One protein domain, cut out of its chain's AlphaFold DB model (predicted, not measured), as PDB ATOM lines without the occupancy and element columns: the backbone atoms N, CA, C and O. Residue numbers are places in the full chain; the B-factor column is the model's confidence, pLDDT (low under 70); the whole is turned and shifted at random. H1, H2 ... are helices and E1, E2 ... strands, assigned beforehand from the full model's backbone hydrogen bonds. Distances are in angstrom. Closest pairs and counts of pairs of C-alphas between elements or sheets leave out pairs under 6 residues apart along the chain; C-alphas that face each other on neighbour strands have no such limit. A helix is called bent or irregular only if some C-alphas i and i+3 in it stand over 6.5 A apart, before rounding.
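Overview. This is residues 119 to 157 and 172 to 238 of the 244 residues of an uncharacterized protein of Bifidobacterium sp. DSM 109958 (UniProt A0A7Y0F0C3). Two small three-stranded antiparallel sheets stand at opposite ends of the domain, and two helices, H1 and H2, lie side by side between them. The longer helix, H2, packs on both sheets, while the short H1 only grazes each. The printed part has 106 residues, with six named strands and two named helices in the order E1 E2 E3 E4 E5 H1 E6 H2; the sheets run E1 - E2 - E3 and E4 - E5 - E6. The class is mixed, helices and strands, with 49 residues in named elements, under half. The whole is compact, with a radius of gyration of the C-alphas of 13.4 A, and spans 35 by 27 by 26 A.

Along the chain. E1, residues 119 to 123, begins at C-alpha 119 at (-21.103, 73.657, 66.777) and is 12.0 A long. E2, residues 126 to 130, is 12.9 A long, and E3, residues 150 to 153, is 10.6 A. E4, residues 178 to 182, begins at C-alpha 178 at (-26.009, 82.262, 41.855) and is 13.5 A long. E5, residues 188 to 193, is 16.1 A, H1, residues 203 to 209, is 10.1 A, and E6, residues 221 to 225, is 13.6 A. H2, residues 226 to 237, is 17.9 A long and ends at C-alpha 237 at (-25.770, 71.284, 46.474).

Arrangement. E1, E2 and E3 form a meander, each strand the antiparallel neighbour of the one before. N 120 and O 128, 2.8 A, join E1 to E2 within hydrogen-bond range, and N 129 and O 150, 2.8 A, join E2 to E3. H2 is on one face of this sheet, making two layers, at a height over the sheet of 9.7 A; the closest C-alphas of E1 and H2 are those of Gly 123 and Ser 235, 6.5 A. H2 is also on one face of the sheet E4 E5 E6, again two layers, at a height of 9.1 A, and runs along the strands, at 7 degrees to E5 on the local plane. There N 181 and O 190 of the hairpin E4 and E5 are 2.8 A apart, and N 191 and O 222 of E5 and E6 2.7 A. H1 and H2 touch at a shallow tilt of 17 degrees, opposite ways, with the C-alphas of Ile 206 and Leu 232 closest at 7.2 A. In H1 every O i to N i+4 pair is within hydrogen-bond range; in H2, 6 of 8 are. H2 is irregular, but only just: C-alphas 227 and 230 are 6.8 A apart.

Size, cuts and confidence. The C-alphas of Gly 157 and Ala 215, the two farthest apart, are 39.5 A apart. Residues 158 to 171 are not printed, and C-alphas 157 and 172 across the cut are 27.9 A apart. The links E2 to E3 and H1 to E6 are long. The mean pLDDT of the printed part is 84.4; residues 138, 154 to 157, 172 to 176 and 238 are under 70.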
ATOM      1  N   ARG A 119     -21.400  74.126  68.125       89.25
ATOM      2  CA  ARG A 119     -21.103  73.657  66.777       89.25
ATOM      3  C   ARG A 119     -22.409  73.277  66.095       89.25
ATOM      4  O   ARG A 119     -23.126  72.424  66.614       89.25
ATOM      5  N   PHE A 120     -22.712  73.910  64.968       87.50
ATOM      6  CA  PHE A 120     -23.925  73.649  64.200       87.50
ATOM      7  C   PHE A 120     -23.581  73.030  62.838       87.50
ATOM      8  O   PHE A 120     -22.912  73.684  62.036       87.50
ATOM      9  N   PRO A 121     -23.996  71.787  62.550       87.81
ATOM     10  CA  PRO A 121     -23.649  71.126  61.300       87.81
ATOM     11  C   PRO A 121     -24.407  71.739  60.117       87.81
ATOM     12  O   PRO A 121     -25.626  71.866  60.151       87.81
ATOM     13  N   ILE A 122     -23.690  72.050  59.035       85.06
ATOM     14  CA  ILE A 122     -24.270  72.564  57.774       85.06
ATOM     15  C   ILE A 122     -24.041  71.621  56.582       85.06
ATOM     16  O   ILE A 122     -24.203  72.007  55.422       85.06
ATOM     17  N   GLY A 123     -23.677  70.368  56.875       80.06
ATOM     18  CA  GLY A 123     -23.460  69.296  55.903       80.06
ATOM     19  C   GLY A 123     -21.994  69.094  55.508       80.06
ATOM     20  O   GLY A 123     -21.131  69.927  55.775       80.06
ATOM     21  N   HIS A 124     -21.703  67.948  54.880       78.94
ATOM     22  CA  HIS A 124     -20.381  67.602  54.327       78.94
ATOM     23  C   HIS A 124     -19.208  67.771  55.310       78.94
ATOM     24  O   HIS A 124     -18.142  68.256  54.936       78.94
ATOM     25  N   GLY A 125     -19.417  67.416  56.582       80.19
ATOM     26  CA  GLY A 125     -18.397  67.563  57.626       80.19
ATOM     27  C   GLY A 125     -18.041  69.017  57.958       80.19
ATOM     28  O   GLY A 125     -17.022  69.253  58.594       80.19
ATOM     29  N   THR A 126     -18.850  69.992  57.535       85.94
ATOM     30  CA  THR A 126     -18.665  71.407  57.865       85.94
ATOM     31  C   THR A 126     -19.637  71.817  58.962       85.94
ATOM     32  O   THR A 126     -20.818  71.460  58.941       85.94
ATOM     33  N   ASN A 127     -19.132  72.585  59.919       89.12
ATOM     34  CA  ASN A 127     -19.911  73.126  61.020       89.12
ATOM     35  C   ASN A 127     -19.708  74.636  61.105       89.12
ATOM     36  O   ASN A 127     -18.638  75.147  60.776       89.12
ATOM     37  N   LEU A 128     -20.728  75.333  61.590       90.81
ATOM     38  CA  LEU A 128     -20.655  76.724  62.006       90.81
ATOM     39  C   LEU A 128     -20.393  76.808  63.507       90.81
ATOM     40  O   LEU A 128     -20.904  76.000  64.285       90.81
ATOM     41  N   LEU A 129     -19.596  77.791  63.905       91.00
ATOM     42  CA  LEU A 129     -19.432  78.211  65.288       91.00
ATOM     43  C   LEU A 129     -20.443  79.325  65.577       91.00
ATOM     44  O   LEU A 129     -20.321  80.428  65.042       91.00
ATOM     45  N   LEU A 130     -21.443  79.000  66.393       91.12
ATOM     46  CA  LEU A 130     -22.572  79.859  66.766       91.12
ATOM     47  C   LEU A 130     -22.628  79.999  68.295       91.12
ATOM     48  O   LEU A 130     -21.853  79.357  69.012       91.12
ATOM     49  N   GLY A 131     -23.523  80.836  68.810       91.31
ATOM     50  CA  GLY A 131     -23.561  81.204  70.225       91.31
ATOM     51  C   GLY A 131     -22.474  82.212  70.595       91.31
ATOM     52  O   GLY A 131     -21.834  82.822  69.729       91.31
ATOM     53  N   LEU A 132     -22.294  82.430  71.897       90.19
ATOM     54  CA  LEU A 132     -21.284  83.346  72.419       90.19
ATOM     55  C   LEU A 132     -19.894  82.711  72.361       90.19
ATOM     56  O   LEU A 132     -19.629  81.725  73.049       90.19
ATOM     57  N   TYR A 133     -18.997  83.300  71.579       87.69
ATOM     58  CA  TYR A 133     -17.578  82.951  71.538       87.69
ATOM     59  C   TYR A 133     -16.739  84.202  71.275       87.69
ATOM     60  O   TYR A 133     -17.259  85.216  70.811       87.69
ATOM     61  N   ASP A 134     -15.445  84.113  71.566       84.12
ATOM     62  CA  ASP A 134     -14.479  85.169  71.275       84.12
ATOM     63  C   ASP A 134     -13.926  85.003  69.845       84.12
ATOM     64  O   ASP A 134     -13.155  84.068  69.604       84.12
ATOM     65  N   PRO A 135     -14.300  85.865  68.878       79.69
ATOM     66  CA  PRO A 135     -13.792  85.775  67.511       79.69
ATOM     67  C   PRO A 135     -12.312  86.174  67.395       79.69
ATOM     68  O   PRO A 135     -11.694  85.861  66.377       79.69
ATOM     69  N   SER A 136     -11.733  86.828  68.411       77.31
ATOM     70  CA  SER A 136     -10.313  87.206  68.427       77.31
ATOM     71  C   SER A 136      -9.383  86.044  68.794       77.31
ATOM     72  O   SER A 136      -8.180  86.109  68.537       77.31
ATOM     73  N   ASN A 137      -9.941  84.952  69.330       76.62
ATOM     74  CA  ASN A 137      -9.225  83.724  69.656       76.62
ATOM     75  C   ASN A 137      -9.748  82.553  68.800       76.62
ATOM     76  O   ASN A 137     -10.482  81.691  69.300       76.62
ATOM     77  N   PRO A 138      -9.431  82.530  67.491       69.19
ATOM     78  CA  PRO A 138      -9.952  81.520  66.583       69.19
ATOM     79  C   PRO A 138      -9.460  80.128  66.980       69.19
ATOM     80  O   PRO A 138      -8.287  79.917  67.296       69.19
ATOM     81  N   THR A 139     -10.350  79.140  66.907       74.00
ATOM     82  CA  THR A 139      -9.936  77.742  67.022       74.00
ATOM     83  C   THR A 139      -9.025  77.380  65.840       74.00
ATOM     84  O   THR A 139      -9.296  77.832  64.724       74.00
ATOM     85  N   PRO A 140      -7.972  76.558  66.035       71.06
ATOM     86  CA  PRO A 140      -6.964  76.282  65.001       71.06
ATOM     87  C   PRO A 140      -7.516  75.793  63.653       71.06
ATOM     88  O   PRO A 140      -6.923  76.069  62.614       71.06
ATOM     89  N   ASP A 141      -8.666  75.116  63.674       78.69
ATOM     90  CA  ASP A 141      -9.319  74.541  62.492       78.69
ATOM     91  C   ASP A 141     -10.471  75.406  61.941       78.69
ATOM     92  O   ASP A 141     -11.218  74.964  61.064       78.69
ATOM     93  N   SER A 142     -10.650  76.625  62.463       84.31
ATOM     94  CA  SER A 142     -11.693  77.551  62.012       84.31
ATOM     95  C   SER A 142     -11.224  78.500  60.919       84.31
ATOM     96  O   SER A 142     -10.095  78.993  60.909       84.31
ATOM     97  N   LEU A 143     -12.130  78.771  59.986       88.12
ATOM     98  CA  LEU A 143     -12.010  79.870  59.047       88.12
ATOM     99  C   LEU A 143     -12.257  81.208  59.768       88.12
ATOM    100  O   LEU A 143     -13.040  81.256  60.725       88.12
ATOM    101  N   PRO A 144     -11.638  82.306  59.297       88.50
ATOM    102  CA  PRO A 144     -11.901  83.639  59.829       88.50
ATOM    103  C   PRO A 144     -13.372  84.031  59.674       88.50
ATOM    104  O   PRO A 144     -13.970  83.744  58.642       88.50
ATOM    105  N   LEU A 145     -13.920  84.768  60.643       90.56
ATOM    106  CA  LEU A 145     -15.315  85.222  60.652       90.56
ATOM    107  C   LEU A 145     -15.754  85.804  59.296       90.56
ATOM    108  O   LEU A 145     -15.105  86.715  58.767       90.56
ATOM    109  N   SER A 146     -16.869  85.306  58.750       91.44
ATOM    110  CA  SER A 146     -17.501  85.826  57.533       91.44
ATOM    111  C   SER A 146     -18.980  86.092  57.789       91.44
ATOM    112  O   SER A 146     -19.694  85.204  58.240       91.44
ATOM    113  N   GLY A 147     -19.443  87.317  57.542       92.00
ATOM    114  CA  GLY A 147     -20.783  87.751  57.939       92.00
ATOM    115  C   GLY A 147     -20.950  87.749  59.461       92.00
ATOM    116  O   GLY A 147     -20.473  88.645  60.157       92.00
ATOM    117  N   LEU A 148     -21.649  86.740  59.964       91.75
ATOM    118  CA  LEU A 148     -22.039  86.546  61.357       91.75
ATOM    119  C   LEU A 148     -21.443  85.273  61.983       91.75
ATOM    120  O   LEU A 148     -21.517  85.129  63.201       91.75
ATOM    121  N   ALA A 149     -20.841  84.366  61.203       91.75
ATOM    122  CA  ALA A 149     -20.367  83.077  61.714       91.75
ATOM    123  C   ALA A 149     -18.996  82.644  61.165       91.75
ATOM    124  O   ALA A 149     -18.574  83.006  60.062       91.75
ATOM    125  N   SER A 150     -18.304  81.816  61.949       91.50
ATOM    126  CA  SER A 150     -17.082  81.127  61.528       91.50
ATOM    127  C   SER A 150     -17.399  79.683  61.148       91.50
ATOM    128  O   SER A 150     -18.165  79.025  61.848       91.50
ATOM    129  N   ALA A 151     -16.825  79.172  60.058       90.50
ATOM    130  CA  ALA A 151     -16.968  77.765  59.675       90.50
ATOM    131  C   ALA A 151     -15.708  76.977  60.039       90.50
ATOM    132  O   ALA A 151     -14.614  77.529  60.054       90.50
ATOM    133  N   PHE A 152     -15.843  75.684  60.313       87.88
ATOM    134  CA  PHE A 152     -14.711  74.784  60.543       87.88
ATOM    135  C   PHE A 152     -15.051  73.360  60.079       87.88
ATOM    136  O   PHE A 152     -16.226  72.970  60.025       87.88
ATOM    137  N   SER A 153     -14.027  72.577  59.734       78.06
ATOM    138  CA  SER A 153     -14.187  71.159  59.375       78.06
ATOM    139  C   SER A 153     -14.219  70.294  60.634       78.06
ATOM    140  O   SER A 153     -13.411  70.471  61.543       78.06
ATOM    141  N   SER A 154     -15.153  69.344  60.706       65.31
ATOM    142  CA  SER A 154     -15.175  68.304  61.746       65.31
ATOM    143  C   SER A 154     -14.324  67.082  61.403       65.31
ATOM    144  O   SER A 154     -14.263  66.149  62.202       65.31
ATOM    145  N   ILE A 155     -13.706  67.036  60.221       58.44
ATOM    146  CA  ILE A 155     -12.880  65.901  59.812       58.44
ATOM    147  C   ILE A 155     -11.504  66.082  60.458       58.44
ATOM    148  O   ILE A 155     -10.691  66.888  60.022       58.44
ATOM    149  N   ALA A 156     -11.270  65.360  61.554       41.53
ATOM    150  CA  ALA A 156     -10.013  65.408  62.288       41.53
ATOM    151  C   ALA A 156      -8.838  64.997  61.384       41.53
ATOM    152  O   ALA A 156      -8.754  63.853  60.936       41.53
ATOM    153  N   GLY A 157      -7.910  65.922  61.144       45.62
ATOM    154  CA  GLY A 157      -6.669  65.643  60.432       45.62
ATOM    155  C   GLY A 157      -6.128  66.876  59.723       45.62
ATOM    156  O   GLY A 157      -6.799  67.468  58.887       45.62
ATOM    157  N   GLU A 172     -15.983  77.273  37.598       49.12
ATOM    158  CA  GLU A 172     -17.272  77.942  37.781       49.12
ATOM    159  C   GLU A 172     -18.319  76.900  38.168       49.12
ATOM    160  O   GLU A 172     -18.961  76.260  37.335       49.12
ATOM    161  N   ASP A 173     -18.443  76.674  39.471       50.91
ATOM    162  CA  ASP A 173     -19.384  75.747  40.052       50.91
ATOM    163  C   ASP A 173     -20.744  76.433  39.936       50.91
ATOM    164  O   ASP A 173     -21.206  77.112  40.853       50.91
ATOM    165  N   HIS A 174     -21.358  76.310  38.757       53.91
ATOM    166  CA  HIS A 174     -22.664  76.873  38.463       53.91
ATOM    167  C   HIS A 174     -23.681  76.300  39.452       53.91
ATOM    168  O   HIS A 174     -24.119  75.153  39.349       53.91
ATOM    169  N   VAL A 175     -24.048  77.110  40.440       63.62
ATOM    170  CA  VAL A 175     -25.262  76.916  41.219       63.62
ATOM    171  C   VAL A 175     -26.357  77.683  40.480       63.62
ATOM    172  O   VAL A 175     -26.177  78.874  40.212       63.62
ATOM    173  N   PRO A 176     -27.479  77.042  40.107       64.25
ATOM    174  CA  PRO A 176     -28.575  77.737  39.445       64.25
ATOM    175  C   PRO A 176     -28.960  78.992  40.235       64.25
ATOM    176  O   PRO A 176     -29.176  78.923  41.444       64.25
ATOM    177  N   HIS A 177     -29.032  80.136  39.552       77.88
ATOM    178  CA  HIS A 177     -29.366  81.443  40.132       77.88
ATOM    179  C   HIS A 177     -28.325  82.059  41.080       77.88
ATOM    180  O   HIS A 177     -28.663  83.020  41.766       77.88
ATOM    181  N   MET A 178     -27.079  81.581  41.121       87.44
ATOM    182  CA  MET A 178     -26.009  82.262  41.855       87.44
ATOM    183  C   MET A 178     -24.731  82.357  41.032       87.44
ATOM    184  O   MET A 178     -24.368  81.423  40.318       87.44
ATOM    185  N   SER A 179     -24.036  83.483  41.154       90.38
ATOM    186  CA  SER A 179     -22.699  83.660  40.595       90.38
ATOM    187  C   SER A 179     -21.773  84.323  41.604       90.38
ATOM    188  O   SER A 179     -22.208  85.028  42.514       90.38
ATOM    189  N   PHE A 180     -20.483  84.058  41.442       91.38
ATOM    190  CA  PHE A 180     -19.426  84.563  42.300       91.38
ATOM    191  C   PHE A 180     -18.516  85.468  41.478       91.38
ATOM    192  O   PHE A 180     -18.056  85.079  40.409       91.38
ATOM    193  N   GLU A 181     -18.250  86.665  41.984       92.50
ATOM    194  CA  GLU A 181     -17.350  87.633  41.366       92.50
ATOM    195  C   GLU A 181     -16.233  87.983  42.348       92.50
ATOM    196  O   GLU A 181     -16.480  88.539  43.419       92.50
ATOM    197  N   THR A 182     -14.992  87.645  42.003       91.25
ATOM    198  CA  THR A 182     -13.834  87.979  42.835       91.25
ATOM    199  C   THR A 182     -13.611  89.485  42.848       91.25
ATOM    200  O   THR A 182     -13.479  90.117  41.800       91.25
ATOM    201  N   VAL A 183     -13.494  90.063  44.043       88.62
ATOM    202  CA  VAL A 183     -13.149  91.476  44.195       88.62
ATOM    203  C   VAL A 183     -11.650  91.635  43.944       88.62
ATOM    204  O   VAL A 183     -10.828  91.086  44.684       88.62
ATOM    205  N   GLN A 184     -11.298  92.381  42.893       83.62
ATOM    206  CA  GLN A 184      -9.913  92.561  42.452       83.62
ATOM    207  C   GLN A 184      -8.987  92.988  43.599       83.62
ATOM    208  O   GLN A 184      -9.271  93.938  44.327       83.62
ATOM    209  N   GLY A 185      -7.862  92.277  43.738       81.44
ATOM    210  CA  GLY A 185      -6.840  92.571  44.745       81.44
ATOM    211  C   GLY A 185      -7.246  92.256  46.187       81.44
ATOM    212  O   GLY A 185      -6.642  92.799  47.108       81.44
ATOM    213  N   SER A 186      -8.262  91.415  46.406       83.88
ATOM    214  CA  SER A 186      -8.744  91.089  47.751       83.88
ATOM    215  C   SER A 186      -9.061  89.601  47.932       83.88
ATOM    216  O   SER A 186      -9.277  88.872  46.968       83.88
ATOM    217  N   GLU A 187      -9.153  89.162  49.187       88.62
ATOM    218  CA  GLU A 187      -9.584  87.806  49.563       88.62
ATOM    219  C   GLU A 187     -11.118  87.667  49.644       88.62
ATOM    220  O   GLU A 187     -11.639  86.837  50.395       88.62
ATOM    221  N   TYR A 188     -11.862  88.504  48.914       91.00
ATOM    222  CA  TYR A 188     -13.319  88.589  48.990       91.00
ATOM    223  C   TYR A 188     -13.975  88.349  47.646       91.00
ATOM    224  O   TYR A 188     -13.408  88.576  46.576       91.00
ATOM    225  N   VAL A 189     -15.217  87.897  47.733       92.69
ATOM    226  CA  VAL A 189     -16.043  87.525  46.598       92.69
ATOM    227  C   VAL A 189     -17.427  88.111  46.812       92.69
ATOM    228  O   VAL A 189     -17.970  88.064  47.919       92.69
ATOM    229  N   VAL A 190     -17.992  88.679  45.755       93.62
ATOM    230  CA  VAL A 190     -19.389  89.090  45.710       93.62
ATOM    231  C   VAL A 190     -20.206  87.912  45.198       93.62
ATOM    232  O   VAL A 190     -20.010  87.431  44.086       93.62
ATOM    233  N   LEU A 191     -21.122  87.443  46.031       94.38
ATOM    234  CA  LEU A 191     -22.193  86.533  45.671       94.38
ATOM    235  C   LEU A 191     -23.352  87.344  45.083       94.38
ATOM    236  O   LEU A 191     -23.961  88.164  45.777       94.38
ATOM    237  N   HIS A 192     -23.678  87.075  43.823       94.31
ATOM    238  CA  HIS A 192     -24.871  87.587  43.157       94.31
ATOM    239  C   HIS A 192     -25.970  86.528  43.192       94.31
ATOM    240  O   HIS A 192     -25.736  85.375  42.836       94.31
ATOM    241  N   ILE A 193     -27.175  86.925  43.601       92.56
ATOM    242  CA  ILE A 193     -28.321  86.029  43.791       92.56
ATOM    243  C   ILE A 193     -29.455  86.413  42.826       92.56
ATOM    244  O   ILE A 193     -30.079  87.476  42.913       92.56
ATOM    245  N   GLY A 194     -29.739  85.515  41.886       90.06
ATOM    246  CA  GLY A 194     -30.730  85.654  40.819       90.06
ATOM    247  C   GLY A 194     -32.188  85.589  41.287       90.06
ATOM    248  O   GLY A 194     -33.066  86.125  40.611       90.06
ATOM    249  N   SER A 195     -32.461  85.063  42.484       86.38
ATOM    250  CA  SER A 195     -33.769  85.111  43.165       86.38
ATOM    251  C   SER A 195     -33.671  85.827  44.525       86.38
ATOM    252  O   SER A 195     -32.568  86.009  45.037       86.38
ATOM    253  N   PRO A 196     -34.785  86.282  45.127       86.00
ATOM    254  CA  PRO A 196     -34.764  86.770  46.503       86.00
ATOM    255  C   PRO A 196     -34.233  85.699  47.465       86.00
ATOM    256  O   PRO A 196     -34.641  84.540  47.406       86.00
ATOM    257  N   LEU A 197     -33.342  86.095  48.375       86.31
ATOM    258  CA  LEU A 197     -32.702  85.188  49.330       86.31
ATOM    259  C   LEU A 197     -33.709  84.476  50.254       86.31
ATOM    260  O   LEU A 197     -33.522  83.306  50.581       86.31
ATOM    261  N   ARG A 198     -34.826  85.133  50.588       83.19
ATOM    262  CA  ARG A 198     -35.951  84.530  51.326       83.19
ATOM    263  C   ARG A 198     -36.548  83.262  50.695       83.19
ATOM    264  O   ARG A 198     -37.136  82.469  51.420       83.19
ATOM    265  N   ASP A 199     -36.387  83.070  49.387       84.31
ATOM    266  CA  ASP A 199     -36.974  81.945  48.650       84.31
ATOM    267  C   ASP A 199     -36.019  80.734  48.584       84.31
ATOM    268  O   ASP A 199     -36.346  79.689  48.017       84.31
ATOM    269  N   LEU A 200     -34.814  80.861  49.148       84.69
ATOM    270  CA  LEU A 200     -33.764  79.851  49.075       84.69
ATOM    271  C   LEU A 200     -33.765  78.935  50.303       84.69
ATOM    272  O   LEU A 200     -33.754  79.392  51.441       84.69
ATOM    273  N   LYS A 201     -33.652  77.619  50.086       82.81
ATOM    274  CA  LYS A 201     -33.548  76.625  51.178       82.81
ATOM    275  C   LYS A 201     -32.311  76.815  52.064       82.81
ATOM    276  O   LYS A 201     -32.322  76.477  53.237       82.81
ATOM    277  N   CYS A 202     -31.242  77.349  51.491       84.44
ATOM    278  CA  CYS A 202     -29.963  77.625  52.144       84.44
ATOM    279  C   CYS A 202     -29.880  79.039  52.743       84.44
ATOM    280  O   CYS A 202     -28.783  79.482  53.094       84.44
ATOM    281  N   ARG A 203     -31.010  79.759  52.822       88.38
ATOM    282  CA  ARG A 203     -31.088  81.160  53.247       88.38
ATOM    283  C   ARG A 203     -30.256  81.439  54.493       88.38
ATOM    284  O   ARG A 203     -29.397  82.310  54.448       88.38
ATOM    285  N   MET A 204     -30.483  80.674  55.562       88.00
ATOM    286  CA  MET A 204     -29.815  80.869  56.851       88.00
ATOM    287  C   MET A 204     -28.289  80.832  56.710       88.00
ATOM    288  O   MET A 204     -27.596  81.709  57.211       88.00
ATOM    289  N   VAL A 205     -27.749  79.853  55.976       89.94
ATOM    290  CA  VAL A 205     -26.298  79.724  55.779       89.94
ATOM    291  C   VAL A 205     -25.741  80.908  54.988       89.94
ATOM    292  O   VAL A 205     -24.680  81.423  55.331       89.94
ATOM    293  N   ILE A 206     -26.458  81.395  53.972       92.44
ATOM    294  CA  ILE A 206     -26.045  82.599  53.237       92.44
ATOM    295  C   ILE A 206     -26.112  83.836  54.144       92.44
ATOM    296  O   ILE A 206     -25.154  84.604  54.184       92.44
ATOM    297  N   GLU A 207     -27.200  84.040  54.890       91.94
ATOM    298  CA  GLU A 207     -27.356  85.186  55.800       91.94
ATOM    299  C   GLU A 207     -26.268  85.209  56.883       91.94
ATOM    300  O   GLU A 207     -25.763  86.282  57.221       91.94
ATOM    301  N   LEU A 208     -25.862  84.033  57.374       92.00
ATOM    302  CA  LEU A 208     -24.825  83.897  58.392       92.00
ATOM    303  C   LEU A 208     -23.408  84.048  57.857       92.00
ATOM    304  O   LEU A 208     -22.558  84.554  58.578       92.00
ATOM    305  N   LEU A 209     -23.126  83.615  56.630       93.19
ATOM    306  CA  LEU A 209     -21.757  83.591  56.104       93.19
ATOM    307  C   LEU A 209     -21.400  84.809  55.253       93.19
ATOM    308  O   LEU A 209     -20.253  84.935  54.818       93.19
ATOM    309  N   THR A 210     -22.359  85.698  54.992       94.75
ATOM    310  CA  THR A 210     -22.176  86.805  54.050       94.75
ATOM    311  C   THR A 210     -22.660  88.147  54.599       94.75
ATOM    312  O   THR A 210     -23.673  88.243  55.300       94.75
ATOM    313  N   TRP A 211     -21.968  89.222  54.231       94.81
ATOM    314  CA  TRP A 211     -22.394  90.591  54.518       94.81
ATOM    315  C   TRP A 211     -23.307  91.121  53.410       94.81
ATOM    316  O   TRP A 211     -22.977  90.948  52.237       94.81
ATOM    317  N   PRO A 212     -24.403  91.823  53.733       93.88
ATOM    318  CA  PRO A 212     -25.119  92.617  52.740       93.88
ATOM    319  C   PRO A 212     -24.197  93.710  52.165       93.88
ATOM    320  O   PRO A 212     -23.415  94.304  52.911       93.88
ATOM    321  N   MET A 213     -24.280  93.998  50.863       91.88
ATOM    322  CA  MET A 213     -23.414  95.004  50.226       91.88
ATOM    323  C   MET A 213     -24.014  96.413  50.256       91.88
ATOM    324  O   MET A 213     -23.366  97.358  50.707       91.88
ATOM    325  N   ARG A 214     -25.243  96.585  49.755       90.94
ATOM    326  CA  ARG A 214     -25.822  97.925  49.546       90.94
ATOM    327  C   ARG A 214     -26.521  98.481  50.780       90.94
ATOM    328  O   ARG A 214     -26.345  99.653  51.096       90.94
ATOM    329  N   ALA A 215     -27.295  97.637  51.445       91.88
ATOM    330  CA  ALA A 215     -28.069  97.940  52.641       91.88
ATOM    331  C   ALA A 215     -28.247  96.655  53.453       91.88
ATOM    332  O   ALA A 215     -28.063  95.563  52.916       91.88
ATOM    333  N   VAL A 216     -28.623  96.765  54.726       91.44
ATOM    334  CA  VAL A 216     -28.738  95.623  55.654       91.44
ATOM    335  C   VAL A 216     -29.607  94.463  55.141       91.44
ATOM    336  O   VAL A 216     -29.365  93.303  55.472       91.44
ATOM    337  N   ASP A 217     -30.593  94.753  54.300       89.44
ATOM    338  CA  ASP A 217     -31.536  93.791  53.745       89.44
ATOM    339  C   ASP A 217     -31.190  93.340  52.317       89.44
ATOM    340  O   ASP A 217     -32.006  92.663  51.699       89.44
ATOM    341  N   ASP A 218     -30.001  93.665  51.793       91.81
ATOM    342  CA  ASP A 218     -29.604  93.338  50.420       91.81
ATOM    343  C   ASP A 218     -29.736  91.830  50.137       91.81
ATOM    344  O   ASP A 218     -28.935  90.998  50.576       91.81
ATOM    345  N   GLN A 219     -30.795  91.475  49.406       91.19
ATOM    346  CA  GLN A 219     -31.143  90.096  49.063       91.19
ATOM    347  C   GLN A 219     -30.404  89.592  47.817       91.19
ATOM    348  O   GLN A 219     -30.620  88.452  47.413       91.19
ATOM    349  N   ARG A 220     -29.628  90.453  47.146       92.56
ATOM    350  CA  ARG A 220     -29.145  90.221  45.778       92.56
ATOM    351  C   ARG A 220     -27.634  90.223  45.676       92.56
ATOM    352  O   ARG A 220     -27.106  89.459  44.877       92.56
ATOM    353  N   GLN A 221     -26.959  91.071  46.443       94.06
ATOM    354  CA  GLN A 221     -25.509  91.194  46.424       94.06
ATOM    355  C   GLN A 221     -24.963  91.073  47.835       94.06
ATOM    356  O   GLN A 221     -25.254  91.888  48.715       94.06
ATOM    357  N   ARG A 222     -24.158  90.037  48.052       94.88
ATOM    358  CA  ARG A 222     -23.581  89.763  49.364       94.88
ATOM    359  C   ARG A 222     -22.097  89.492  49.256       94.88
ATOM    360  O   ARG A 222     -21.645  88.854  48.317       94.88
ATOM    361  N   LEU A 223     -21.332  89.993  50.209       94.88
ATOM    362  CA  LEU A 223     -19.896  89.792  50.284       94.88
ATOM    363  C   LEU A 223     -19.595  88.580  51.151       94.88
ATOM    364  O   LEU A 223     -20.178  88.425  52.222       94.88
ATOM    365  N   LEU A 224     -18.626  87.775  50.751       94.19
ATOM    366  CA  LEU A 224     -18.043  86.744  51.594       94.19
ATOM    367  C   LEU A 224     -16.538  86.685  51.396       94.19
ATOM    368  O   LEU A 224     -16.001  87.184  50.407       94.19
ATOM    369  N   ARG A 225     -15.861  86.034  52.331       92.25
ATOM    370  CA  ARG A 225     -14.465  85.652  52.152       92.25
ATOM    371  C   ARG A 225     -14.331  84.521  51.133       92.25
ATOM    372  O   ARG A 225     -15.159  83.612  51.098       92.25
ATOM    373  N   MET A 226     -13.256  84.527  50.354       90.25
ATOM    374  CA  MET A 226     -12.998  83.534  49.306       90.25
ATOM    375  C   MET A 226     -12.964  82.094  49.846       90.25
ATOM    376  O   MET A 226     -13.510  81.188  49.216       90.25
ATOM    377  N   GLN A 227     -12.433  81.880  51.056       88.25
ATOM    378  CA  GLN A 227     -12.374  80.562  51.711       88.25
ATOM    379  C   GLN A 227     -13.769  79.944  51.941       88.25
ATOM    380  O   GLN A 227     -13.909  78.727  52.063       88.25
ATOM    381  N   TYR A 228     -14.820  80.772  51.963       90.56
ATOM    382  CA  TYR A 228     -16.202  80.340  52.169       90.56
ATOM    383  C   TYR A 228     -16.936  79.981  50.877       90.56
ATOM    384  O   TYR A 228     -18.022  79.405  50.958       90.56
ATOM    385  N   MET A 229     -16.364  80.241  49.692       88.00
ATOM    386  CA  MET A 229     -16.996  79.861  48.421       88.00
ATOM    387  C   MET A 229     -17.308  78.366  48.383       88.00
ATOM    388  O   MET A 229     -18.436  77.975  48.103       88.00
ATOM    389  N   ARG A 230     -16.336  77.517  48.742       82.88
ATOM    390  CA  ARG A 230     -16.520  76.057  48.762       82.88
ATOM    391  C   ARG A 230     -17.546  75.615  49.803       82.88
ATOM    392  O   ARG A 230     -18.302  74.681  49.541       82.88
ATOM    393  N   VAL A 231     -17.580  76.278  50.962       85.94
ATOM    394  CA  VAL A 231     -18.572  76.010  52.015       85.94
ATOM    395  C   VAL A 231     -19.973  76.275  51.474       85.94
ATOM    396  O   VAL A 231     -20.814  75.378  51.503       85.94
ATOM    397  N   LEU A 232     -20.196  77.456  50.888       87.06
ATOM    398  CA  LEU A 232     -21.479  77.802  50.287       87.06
ATOM    399  C   LEU A 232     -21.837  76.870  49.127       87.06
ATOM    400  O   LEU A 232     -22.913  76.285  49.156       87.06
ATOM    401  N   SER A 233     -20.951  76.652  48.152       83.75
ATOM    402  CA  SER A 233     -21.229  75.780  47.000       83.75
ATOM    403  C   SER A 233     -21.621  74.357  47.412       83.75
ATOM    404  O   SER A 233     -22.518  73.765  46.811       83.75
ATOM    405  N   ARG A 234     -21.010  73.807  48.470       81.44
ATOM    406  CA  ARG A 234     -21.390  72.496  49.022       81.44
ATOM    407  C   ARG A 234     -22.748  72.540  49.717       81.44
ATOM    408  O   ARG A 234     -23.589  71.691  49.431       81.44
ATOM    409  N   SER A 235     -22.994  73.531  50.574       78.81
ATOM    410  CA  SER A 235     -24.294  73.699  51.242       78.81
ATOM    411  C   SER A 235     -25.437  73.946  50.250       78.81
ATOM    412  O   SER A 235     -26.558  73.524  50.501       78.81
ATOM    413  N   LEU A 236     -25.153  74.566  49.101       76.31
ATOM    414  CA  LEU A 236     -26.112  74.806  48.018       76.31
ATOM    415  C   LEU A 236     -26.485  73.538  47.240       76.31
ATOM    416  O   LEU A 236     -27.590  73.442  46.710       76.31
ATOM    417  N   ARG A 237     -25.571  72.567  47.167       72.75
ATOM    418  CA  ARG A 237     -25.770  71.284  46.474       72.75
ATOM    419  C   ARG A 237     -26.344  70.201  47.379       72.75
ATOM    420  O   ARG A 237     -26.839  69.195  46.878       72.75
ATOM    421  N   SER A 238     -26.259  70.381  48.693       64.50
ATOM    422  CA  SER A 238     -26.738  69.396  49.650       64.50
ATOM    423  C   SER A 238     -28.267  69.452  49.761       64.50
ATOM    424  O   SER A 238     -28.810  70.484  50.152       64.50
TER     425      SER A 238